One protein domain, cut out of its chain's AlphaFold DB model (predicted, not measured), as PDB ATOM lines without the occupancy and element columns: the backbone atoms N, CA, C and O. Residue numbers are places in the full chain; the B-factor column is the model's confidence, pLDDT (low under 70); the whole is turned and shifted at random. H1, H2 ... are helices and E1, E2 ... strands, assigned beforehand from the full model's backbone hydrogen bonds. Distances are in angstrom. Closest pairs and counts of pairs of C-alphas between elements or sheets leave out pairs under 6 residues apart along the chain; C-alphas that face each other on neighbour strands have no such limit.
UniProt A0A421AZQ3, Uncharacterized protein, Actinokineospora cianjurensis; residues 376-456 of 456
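AT A GLANCE: This is residues 376 to 456 of the 456 residues of an uncharacterized protein of Actinokineospora cianjurensis (UniProt A0A421AZQ3). Six strands curl into a small closed barrel, and one short helix, H1, packs on its outside, running along the strands. The loop at Arg 392 and the turn at Asp 406 lie at opposite ends of the longest axis. The printed part has 81 residues, in the order E1, E2, E3, H1, E4, E5, E6; the class is mostly strand. Round the ring run E1, E2, E3, E6, E5, E4 and back to E1, with antiparallel neighbours throughout. The whole is compact, with a radius of gyration of the C-alphas of 11.3 A and spans of 37 by 25 by 24 A.

IN THESE COORDINATES: E1, residues 379 to 385, begins at C-alpha 379 (534.475, 474.263, 900.535) and is 17.5 A long. E2, residues 395 to 403, measures 23.3 A and bends by 54 degrees at residue 398. E3, residues 409 to 418, measures 22.9 A and bends by 81 degrees at residue 415. H1, residues 419 to 428, is 14.2 A long. E4, residues 430 to 434, E5, residues 439 to 443, and E6, residues 451 to 455, measure 13.7, 13.3 and 12.3 A; C-alpha 455 is at (547.575, 473.196, 896.437).

HOW THE PARTS SIT: E1, E2, E3 and E4, E5, E6 are two meanders, each strand the antiparallel neighbour of the one before. Within hydrogen-bond range are N 384 and O 401 of E1 and E2, 2.9 A, N 400 and O 412 of E2 and E3, 2.8 A, N 434 and O 441 of E4 and E5, 2.8 A, and N 453 and O 440 of E6 and E5, 2.8 A. Between the two meanders, E3 and E6 are antiparallel neighbours, with N 413 and O 454 within hydrogen-bond range at 2.8 A, and E4 and E1 are antiparallel neighbours, with N 381 and O 431 within hydrogen-bond range at 2.9 A. H1 is on the barrel, outside it, at a height over the sheet of 7.3 A; it lies over E3, along the strands, at 7 degrees on the local plane. Its closest C-alphas to E2 are those of Val 419 and Thr 395, 5.3 A. In H1 every O i to N i+4 pair is within hydrogen-bond range.

THE WHOLE: The two C-alphas farthest apart, those of Arg 392 and Asp 406, are 37.4 A apart. The printed part has no cut and no long link. Its mean pLDDT is 92.3, and no printed residue is under 70.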
ATOM      1  N   GLY A 376     538.193 468.219 907.407       80.75
ATOM      2  CA  GLY A 376     537.666 469.573 907.293       80.75
ATOM      3  C   GLY A 376     536.337 469.695 906.573       80.75
ATOM      4  O   GLY A 376     535.838 468.754 905.959       80.75
ATOM      5  N   GLU A 377     535.790 470.900 906.670       92.50
ATOM      6  CA  GLU A 377     534.628 471.338 905.915       92.50
ATOM      7  C   GLU A 377     534.954 471.339 904.418       92.50
ATOM      8  O   GLU A 377     536.014 471.805 903.988       92.50
ATOM      9  N   TRP A 378     534.049 470.779 903.621       94.69
ATOM     10  CA  TRP A 378     534.166 470.824 902.173       94.69
ATOM     11  C   TRP A 378     533.769 472.216 901.697       94.69
ATOM     12  O   TRP A 378     532.614 472.614 901.822       94.69
ATOM     13  N   VAL A 379     534.717 472.938 901.107       96.19
ATOM     14  CA  VAL A 379     534.475 474.263 900.535       96.19
ATOM     15  C   VAL A 379     534.281 474.119 899.034       96.19
ATOM     16  O   VAL A 379     535.080 473.474 898.350       96.19
ATOM     17  N   ARG A 380     533.209 474.706 898.505       97.00
ATOM     18  CA  ARG A 380     532.965 474.755 897.064       97.00
ATOM     19  C   ARG A 380     533.848 475.828 896.425       97.00
ATOM     20  O   ARG A 380     533.893 476.954 896.914       97.00
ATOM     21  N   ALA A 381     534.504 475.487 895.323       97.25
ATOM     22  CA  ALA A 381     535.259 476.416 894.495       97.25
ATOM     23  C   ALA A 381     534.857 476.261 893.024       97.25
ATOM     24  O   ALA A 381     534.581 475.150 892.557       97.25
ATOM     25  N   ASP A 382     534.854 477.365 892.286       97.75
ATOM     26  CA  ASP A 382     534.778 477.327 890.831       97.75
ATOM     27  C   ASP A 382     536.113 476.817 890.298       97.75
ATOM     28  O   ASP A 382     537.183 477.223 890.748       97.75
ATOM     29  N   ALA A 383     536.066 475.884 889.358       97.31
ATOM     30  CA  ALA A 383     537.231 475.129 888.939       97.31
ATOM     31  C   ALA A 383     537.426 475.245 887.432       97.31
ATOM     32  O   ALA A 383     536.586 474.818 886.643       97.31
ATOM     33  N   VAL A 384     538.581 475.777 887.037       97.38
ATOM     34  CA  VAL A 384     539.002 475.836 885.636       97.38
ATOM     35  C   VAL A 384     540.091 474.796 885.419       97.38
ATOM     36  O   VAL A 384     541.188 474.890 885.973       97.38
ATOM     37  N   LEU A 385     539.776 473.779 884.620       97.19
ATOM     38  CA  LEU A 385     540.724 472.730 884.265       97.19
ATOM     39  C   LEU A 385     541.762 473.259 883.270       97.19
ATOM     40  O   LEU A 385     541.419 473.800 882.221       97.19
ATOM     41  N   GLY A 386     543.037 473.033 883.570       95.38
ATOM     42  CA  GLY A 386     544.120 473.164 882.606       95.38
ATOM     43  C   GLY A 386     544.172 471.989 881.625       95.38
ATOM     44  O   GLY A 386     543.352 471.066 881.653       95.38
ATOM     45  N   VAL A 387     545.189 471.992 880.760       93.38
ATOM     46  CA  VAL A 387     545.429 470.889 879.818       93.38
ATOM     47  C   VAL A 387     545.689 469.598 880.596       93.38
ATOM     48  O   VAL A 387     546.586 469.527 881.437       93.38
ATOM     49  N   TRP A 388     544.921 468.555 880.293       94.62
ATOM     50  CA  TRP A 388     545.053 467.249 880.927       94.62
ATOM     51  C   TRP A 388     545.237 466.142 879.896       94.62
ATOM     52  O   TRP A 388     544.808 466.233 878.745       94.62
ATOM     53  N   LYS A 389     545.894 465.060 880.320       86.81
ATOM     54  CA  LYS A 389     546.106 463.869 879.494       86.81
ATOM     55  C   LYS A 389     545.733 462.625 880.285       86.81
ATOM     56  O   LYS A 389     546.342 462.338 881.317       86.81
ATOM     57  N   ALA A 390     544.755 461.878 879.773       86.69
ATOM     58  CA  ALA A 390     544.404 460.565 880.305       86.69
ATOM     59  C   ALA A 390     545.595 459.601 880.201       86.69
ATOM     60  O   ALA A 390     546.210 459.455 879.138       86.69
ATOM     61  N   ARG A 391     545.893 458.925 881.307       85.62
ATOM     62  CA  ARG A 391     546.835 457.812 881.409       85.62
ATOM     63  C   ARG A 391     546.126 456.489 881.124       85.62
ATOM     64  O   ARG A 391     544.901 456.410 881.050       85.62
ATOM     65  N   ARG A 392     546.918 455.427 880.948       72.81
ATOM     66  CA  ARG A 392     546.410 454.071 880.673       72.81
ATOM     67  C   ARG A 392     545.666 453.446 881.857       72.81
ATOM     68  O   ARG A 392     544.856 452.553 881.650       72.81
ATOM     69  N   ASP A 393     545.931 453.913 883.072       76.56
ATOM     70  CA  ASP A 393     545.327 453.417 884.313       76.56
ATOM     71  C   ASP A 393     543.943 454.025 884.620       76.56
ATOM     72  O   ASP A 393     543.350 453.692 885.641       76.56
ATOM     73  N   GLY A 394     543.408 454.887 883.745       80.00
ATOM     74  CA  GLY A 394     542.133 455.578 883.969       80.00
ATOM     75  C   GLY A 394     542.248 456.832 884.842       80.00
ATOM     76  O   GLY A 394     541.229 457.419 885.204       80.00
ATOM     77  N   THR A 395     543.471 457.267 885.157       89.56
ATOM     78  CA  THR A 395     543.734 458.541 885.834       89.56
ATOM     79  C   THR A 395     544.245 459.600 884.857       89.56
ATOM     80  O   THR A 395     544.652 459.305 883.735       89.56
ATOM     81  N   ALA A 396     544.242 460.860 885.264       92.19
ATOM     82  CA  ALA A 396     544.824 461.976 884.547       92.19
ATOM     83  C   ALA A 396     545.636 462.835 885.519       92.19
ATOM     84  O   ALA A 396     545.281 463.008 886.687       92.19
ATOM     85  N   ARG A 397     546.740 463.388 885.014       94.69
ATOM     86  CA  ARG A 397     547.410 464.508 885.675       94.69
ATOM     87  C   ARG A 397     546.792 465.788 885.132       94.69
ATOM     88  O   ARG A 397     546.821 465.986 883.918       94.69
ATOM     89  N   VAL A 398     546.254 466.617 886.017       96.12
ATOM     90  CA  VAL A 398     545.604 467.879 885.651       96.12
ATOM     91  C   VAL A 398     545.978 468.969 886.652       96.12
ATOM     92  O   VAL A 398     546.068 468.708 887.851       96.12
ATOM     93  N   ALA A 399     546.255 470.164 886.140       96.94
ATOM     94  CA  ALA A 399     546.320 471.382 886.937       96.94
ATOM     95  C   ALA A 399     544.940 472.041 886.898       96.94
ATOM     96  O   ALA A 399     544.298 472.051 885.848       96.94
ATOM     97  N   VAL A 400     544.465 472.535 888.032       97.25
ATOM     98  CA  VAL A 400     543.143 473.140 888.182       97.25
ATOM     99  C   VAL A 400     543.309 474.449 888.917       97.25
ATOM    100  O   VAL A 400     543.900 474.481 889.992       97.25
ATOM    101  N   VAL A 401     542.777 475.522 888.350       97.81
ATOM    102  CA  VAL A 401     542.699 476.809 889.034       97.81
ATOM    103  C   VAL A 401     541.373 476.844 889.779       97.81
ATOM    104  O   VAL A 401     540.313 476.784 889.156       97.81
ATOM    105  N   LEU A 402     541.445 476.887 891.106       97.50
ATOM    106  CA  LEU A 402     540.303 476.950 892.010       97.50
ATOM    107  C   LEU A 402     540.067 478.402 892.410       97.50
ATOM    108  O   LEU A 402     540.968 479.028 892.959       97.50
ATOM    109  N   ARG A 403     538.869 478.919 892.152       98.00
ATOM    110  CA  ARG A 403     538.416 480.252 892.555       98.00
ATOM    111  C   ARG A 403     537.380 480.108 893.659       98.00
ATOM    112  O   ARG A 403     536.381 479.412 893.492       98.00
ATOM    113  N   PHE A 404     537.640 480.734 894.792       97.12
ATOM    114  CA  PHE A 404     536.784 480.668 895.967       97.12
ATOM    115  C   PHE A 404     535.834 481.866 896.014       97.12
ATOM    116  O   PHE A 404     536.048 482.884 895.354       97.12
ATOM    117  N   ALA A 405     534.777 481.751 896.820       96.31
ATOM    118  CA  ALA A 405     533.777 482.808 896.979       96.31
ATOM    119  C   ALA A 405     534.348 484.109 897.577       96.31
ATOM    120  O   ALA A 405     533.785 485.177 897.366       96.31
ATOM    121  N   ASP A 406     535.479 484.033 898.284       96.00
ATOM    122  CA  ASP A 406     536.216 485.190 898.809       96.00
ATOM    123  C   ASP A 406     537.054 485.921 897.735       96.00
ATOM    124  O   ASP A 406     537.766 486.875 898.042       96.00
ATOM    125  N   GLY A 407     536.988 485.472 896.476       97.25
ATOM    126  CA  GLY A 407     537.767 486.002 895.358       97.25
ATOM    127  C   GLY A 407     539.204 485.482 895.297       97.25
ATOM    128  O   GLY A 407     539.919 485.792 894.341       97.25
ATOM    129  N   SER A 408     539.644 484.673 896.265       96.56
ATOM    130  CA  SER A 408     540.968 484.062 896.226       96.56
ATOM    131  C   SER A 408     541.038 482.986 895.141       96.56
ATOM    132  O   SER A 408     540.067 482.287 894.841       96.56
ATOM    133  N   SER A 409     542.213 482.855 894.528       97.19
ATOM    134  CA  SER A 409     542.489 481.833 893.524       97.19
ATOM    135  C   SER A 409     543.687 481.009 893.965       97.19
ATOM    136  O   SER A 409     544.694 481.566 894.396       97.19
ATOM    137  N   ARG A 410     543.594 479.685 893.845       97.19
ATOM    138  CA  ARG A 410     544.697 478.761 894.135       97.19
ATOM    139  C   ARG A 410     544.871 477.772 893.004       97.19
ATOM    140  O   ARG A 410     543.892 477.288 892.439       97.19
ATOM    141  N   GLU A 411     546.115 477.444 892.690       97.50
ATOM    142  CA  GLU A 411     546.403 476.391 891.727       97.50
ATOM    143  C   GLU A 411     546.512 475.052 892.458       97.50
ATOM    144  O   GLU A 411     547.231 474.905 893.441       97.50
ATOM    145  N   ALA A 412     545.778 474.054 891.984       96.94
ATOM    146  CA  ALA A 412     545.802 472.706 892.511       96.94
ATOM    147  C   ALA A 412     546.259 471.730 891.427       96.94
ATOM    148  O   ALA A 412     545.655 471.621 890.364       96.94
ATOM    149  N   VAL A 413     547.305 470.957 891.707       96.81
ATOM    150  CA  VAL A 413     547.748 469.872 890.828       96.81
ATOM    151  C   VAL A 413     547.201 468.556 891.353       96.81
ATOM    152  O   VAL A 413     547.562 468.110 892.445       96.81
ATOM    153  N   LEU A 414     546.390 467.889 890.537       95.88
ATOM    154  CA  LEU A 414     545.894 466.545 890.786       95.88
ATOM    155  C   LEU A 414     546.774 465.555 890.004       95.88
ATOM    156  O   LEU A 414     546.634 465.429 888.784       95.88
ATOM    157  N   PRO A 415     547.731 464.857 890.646       93.88
ATOM    158  CA  PRO A 415     548.685 463.995 889.948       93.88
ATOM    159  C   PRO A 415     548.075 462.703 889.384       93.88
ATOM    160  O   PRO A 415     548.719 462.071 888.538       93.88
ATOM    161  N   ALA A 416     546.907 462.300 889.889       92.44
ATOM    162  CA  ALA A 416     546.222 461.048 889.571       92.44
ATOM    163  C   ALA A 416     544.693 461.173 889.762       92.44
ATOM    164  O   ALA A 416     544.072 460.324 890.390       92.44
ATOM    165  N   ALA A 417     544.078 462.247 889.253       93.31
ATOM    166  CA  ALA A 417     542.616 462.373 889.272       93.31
ATOM    167  C   ALA A 417     541.979 461.282 888.406       93.31
ATOM    168  O   ALA A 417     542.496 461.010 887.324       93.31
ATOM    169  N   SER A 418     540.863 460.676 888.816       91.38
ATOM    170  CA  SER A 418     540.117 459.809 887.896       91.38
ATOM    171  C   SER A 418     539.647 460.622 886.688       91.38
ATOM    172  O   SER A 418     539.310 461.801 886.815       91.38
ATOM    173  N   VAL A 419     539.617 460.008 885.503       89.56
ATOM    174  CA  VAL A 419     539.077 460.675 884.303       89.56
ATOM    175  C   VAL A 419     537.618 461.095 884.524       89.56
ATOM    176  O   VAL A 419     537.217 462.149 884.041       89.56
ATOM    177  N   ASP A 420     536.864 460.348 885.334       87.00
ATOM    178  CA  ASP A 420     535.499 460.709 885.721       87.00
ATOM    179  C   ASP A 420     535.455 461.975 886.579       87.00
ATOM    180  O   ASP A 420     534.625 462.844 886.333       87.00
ATOM    181  N   LEU A 421     536.366 462.144 887.543       92.81
ATOM    182  CA  LEU A 421     536.441 463.387 888.311       92.81
ATOM    183  C   LEU A 421     536.749 464.566 887.384       92.81
ATOM    184  O   LEU A 421     536.070 465.584 887.443       92.81
ATOM    185  N   VAL A 422     537.720 464.409 886.481       94.06
ATOM    186  CA  VAL A 422     538.070 465.459 885.513       94.06
ATOM    187  C   VAL A 422     536.883 465.795 884.608       94.06
ATOM    188  O   VAL A 422     536.591 466.968 884.412       94.06
ATOM    189  N   GLY A 423     536.143 464.796 884.122       88.88
ATOM    190  CA  GLY A 423     534.911 465.022 883.364       88.88
ATOM    191  C   GLY A 423     533.827 465.731 884.184       88.88
ATOM    192  O   GLY A 423     533.156 466.618 883.680       88.88
ATOM    193  N   ALA A 424     533.671 465.403 885.472       89.56
ATOM    194  CA  ALA A 424     532.700 466.064 886.358       89.56
ATOM    195  C   ALA A 424     533.031 467.538 886.566       89.56
ATOM    196  O   ALA A 424     532.135 468.379 886.529       89.56
ATOM    197  N   VAL A 425     534.310 467.856 886.729       93.88
ATOM    198  CA  VAL A 425     534.755 469.244 886.843       93.88
ATOM    199  C   VAL A 425     534.588 469.982 885.516       93.88
ATOM    200  O   VAL A 425     534.150 471.125 885.526       93.88
ATOM    201  N   ALA A 426     534.875 469.336 884.381       91.94
ATOM    202  CA  ALA A 426     534.700 469.942 883.060       91.94
ATOM    203  C   ALA A 426     533.236 470.322 882.795       91.94
ATOM    204  O   ALA A 426     532.971 471.408 882.291       91.94
ATOM    205  N   ASP A 427     532.302 469.446 883.173       89.75
ATOM    206  CA  ASP A 427     530.872 469.656 882.944       89.75
ATOM    207  C   ASP A 427     530.276 470.682 883.923       89.75
ATOM    208  O   ASP A 427     529.461 471.517 883.539       89.75
ATOM    209  N   SER A 428     530.669 470.625 885.200       93.00
ATOM    210  CA  SER A 428     530.064 471.452 886.257       93.00
ATOM    211  C   SER A 428     530.785 472.774 886.518       93.00
ATOM    212  O   SER A 428     530.244 473.614 887.234       93.00
ATOM    213  N   SER A 429     532.010 472.942 886.006       95.38
ATOM    214  CA  SER A 429     532.914 474.067 886.307       95.38
ATOM    215  C   SER A 429     533.106 474.340 887.805       95.38
ATOM    216  O   SER A 429     533.496 475.435 888.195       95.38
ATOM    217  N   SER A 430     532.840 473.355 888.668       95.75
ATOM    218  CA  SER A 430     532.985 473.484 890.114       95.75
ATOM    219  C   SER A 430     533.583 472.222 890.716       95.75
ATOM    220  O   SER A 430     533.472 471.123 890.169       95.75
ATOM    221  N   LEU A 431     534.274 472.391 891.837       96.31
ATOM    222  CA  LEU A 431     534.940 471.318 892.557       96.31
ATOM    223  C   LEU A 431     534.890 471.634 894.048       96.31
ATOM    224  O   LEU A 431     535.042 472.786 894.453       96.31
ATOM    225  N   TRP A 432     534.687 470.616 894.873       96.62
ATOM    226  CA  TRP A 432     534.774 470.779 896.316       96.62
ATOM    227  C   TRP A 432     536.158 470.375 896.792       96.62
ATOM    228  O   TRP A 432     536.735 469.408 896.290       96.62
ATOM    229  N   ILE A 433     536.684 471.112 897.762       96.19
ATOM    230  CA  ILE A 433     538.001 470.886 898.345       96.19
ATOM    231  C   ILE A 433     537.894 470.758 899.866       96.19
ATOM    232  O   ILE A 433     537.194 471.535 900.509       96.19
ATOM    233  N   ALA A 434     538.589 469.775 900.435       95.06
ATOM    234  CA  ALA A 434     538.700 469.552 901.873       95.06
ATOM    235  C   ALA A 434     540.161 469.288 902.257       95.06
ATOM    236  O   ALA A 434     540.832 468.435 901.673       95.06
ATOM    237  N   GLY A 435     540.670 470.017 903.248       92.44
ATOM    238  CA  GLY A 435     542.035 469.872 903.755       92.44
ATOM    239  C   GLY A 435     542.728 471.211 903.993       92.44
ATOM    240  O   GLY A 435     542.317 472.251 903.484       92.44
ATOM    241  N   THR A 436     543.797 471.180 904.784       84.12
ATOM    242  CA  THR A 436     544.534 472.376 905.209       84.12
ATOM    243  C   THR A 436     545.938 472.410 904.608       84.12
ATOM    244  O   THR A 436     546.678 471.425 904.668       84.12
ATOM    245  N   GLY A 437     546.341 473.573 904.092       90.25
ATOM    246  CA  GLY A 437     547.690 473.813 903.572       90.25
ATOM    247  C   GLY A 437     547.894 473.296 902.145       90.25
ATOM    248  O   GLY A 437     547.033 473.457 901.287       90.25
ATOM    249  N   SER A 438     549.050 472.683 901.885       94.19
ATOM    250  CA  SER A 438     549.477 472.274 900.536       94.19
ATOM    251  C   SER A 438     548.908 470.933 900.062       94.19
ATOM    252  O   SER A 438     549.229 470.474 898.964       94.19
ATOM    253  N   ARG A 439     548.092 470.262 900.881       95.19
ATOM    254  CA  ARG A 439     547.496 468.957 900.574       95.19
ATOM    255  C   ARG A 439     546.002 469.012 900.831       95.19
ATOM    256  O   ARG A 439     545.588 469.322 901.943       95.19
ATOM    257  N   ALA A 440     545.218 468.648 899.829       95.69
ATOM    258  CA  ALA A 440     543.771 468.618 899.946       95.69
ATOM    259  C   ALA A 440     543.184 467.406 899.223       95.69
ATOM    260  O   ALA A 440     543.766 466.891 898.267       95.69
ATOM    261  N   ALA A 441     542.039 466.936 899.693       95.38
ATOM    262  CA  ALA A 441     541.142 466.106 898.915       95.38
ATOM    263  C   ALA A 441     540.273 467.024 898.055       95.38
ATOM    264  O   ALA A 441     539.769 468.039 898.528       95.38
ATOM    265  N   VAL A 442     540.100 466.666 896.792       95.69
ATOM    266  CA  VAL A 442     539.212 467.352 895.857       95.69
ATOM    267  C   VAL A 442     538.251 466.346 895.259       95.69
ATOM    268  O   VAL A 442     538.653 465.250 894.877       95.69
ATOM    269  N   GLY A 443     536.979 466.701 895.189       94.62
ATOM    270  CA  GLY A 443     535.929 465.800 894.740       94.62
ATOM    271  C   GLY A 443     534.564 466.460 894.799       94.62
ATOM    272  O   GLY A 443     534.447 467.684 894.789       94.62
ATOM    273  N   PHE A 444     533.534 465.630 894.879       92.00
ATOM    274  CA  PHE A 444     532.170 466.059 895.152       92.00
ATOM    275  C   PHE A 444     531.691 465.346 896.421       92.00
ATOM    276  O   PHE A 444     531.896 464.131 896.527       92.00
ATOM    277  N   PRO A 445     531.064 466.055 897.374       80.81
ATOM    278  CA  PRO A 445     530.553 465.450 898.594       80.81
ATOM    279  C   PRO A 445     529.616 464.286 898.266       80.81
ATOM    280  O   PRO A 445     528.700 464.419 897.455       80.81
ATOM    281  N   GLY A 446     529.880 463.123 898.861       75.31
ATOM    282  CA  GLY A 446     529.086 461.909 898.667       75.31
ATOM    283  C   GLY A 446     529.289 461.152 897.361       75.31
ATOM    284  O   GLY A 446     528.739 460.060 897.222       75.31
ATOM    285  N   LEU A 447     530.110 461.654 896.435       76.31
ATOM    286  CA  LEU A 447     530.517 460.879 895.269       76.31
ATOM    287  C   LEU A 447     531.800 460.085 895.563       76.31
ATOM    288  O   LEU A 447     532.693 460.567 896.260       76.31
ATOM    289  N   PRO A 448     531.939 458.871 894.999       74.25
ATOM    290  CA  PRO A 448     533.104 458.014 895.230       74.25
ATOM    291  C   PRO A 448     534.394 458.559 894.594       74.25
ATOM    292  O   PRO A 448     535.481 458.034 894.834       74.25
ATOM    293  N   HIS A 449     534.295 459.602 893.768       83.81
ATOM    294  CA  HIS A 449     535.408 460.163 893.016       83.81
ATOM    295  C   HIS A 449     536.017 461.355 893.760       83.81
ATOM    296  O   HIS A 449     535.733 462.511 893.454       83.81
ATOM    297  N   ALA A 450     536.873 461.060 894.735       90.38
ATOM    298  CA  ALA A 450     537.764 462.040 895.340       90.38
ATOM    299  C   ALA A 450     539.210 461.755 894.913       90.38
ATOM    300  O   ALA A 450     539.614 460.603 894.751       90.38
ATOM    301  N   ALA A 451     539.994 462.809 894.727       93.19
ATOM    302  CA  ALA A 451     541.394 462.734 894.349       93.19
ATOM    303  C   ALA A 451     542.254 463.587 895.279       93.19
ATOM    304  O   ALA A 451     541.822 464.593 895.835       93.19
ATOM    305  N   TYR A 452     543.508 463.179 895.425       94.50
ATOM    306  CA  TYR A 452     544.508 463.961 896.129       94.50
ATOM    307  C   TYR A 452     544.949 465.146 895.255       94.50
ATOM    308  O   TYR A 452     545.339 464.951 894.101       94.50
ATOM    309  N   ALA A 453     544.955 466.351 895.817       96.00
ATOM    310  CA  ALA A 453     545.509 467.563 895.223       96.00
ATOM    311  C   ALA A 453     546.693 468.093 896.031       96.00
ATOM    312  O   ALA A 453     546.716 468.047 897.265       96.00
ATOM    313  N   ARG A 454     547.671 468.650 895.311       96.06
ATOM    314  CA  ARG A 454     548.649 469.578 895.883       96.06
ATOM    315  C   ARG A 454     548.222 470.994 895.557       96.06
ATOM    316  O   ARG A 454     548.151 471.314 894.376       96.06
ATOM    317  N   VAL A 455     547.948 471.786 896.580       95.69
ATOM    318  CA  VAL A 455     547.575 473.196 896.437       95.69
ATOM    319  C   VAL A 455     548.851 474.025 896.558       95.69
ATOM    320  O   VAL A 455     549.594 473.844 897.528       95.69
ATOM    321  N   GLY A 456     549.134 474.819 895.527       92.31
ATOM    322  CA  GLY A 456     550.285 475.713 895.412       92.31
ATOM    323  C   GLY A 456     549.944 477.154 895.732       92.31
ATOM    324  O   GLY A 456     548.746 477.517 895.637       92.31
TER     325      GLY A 456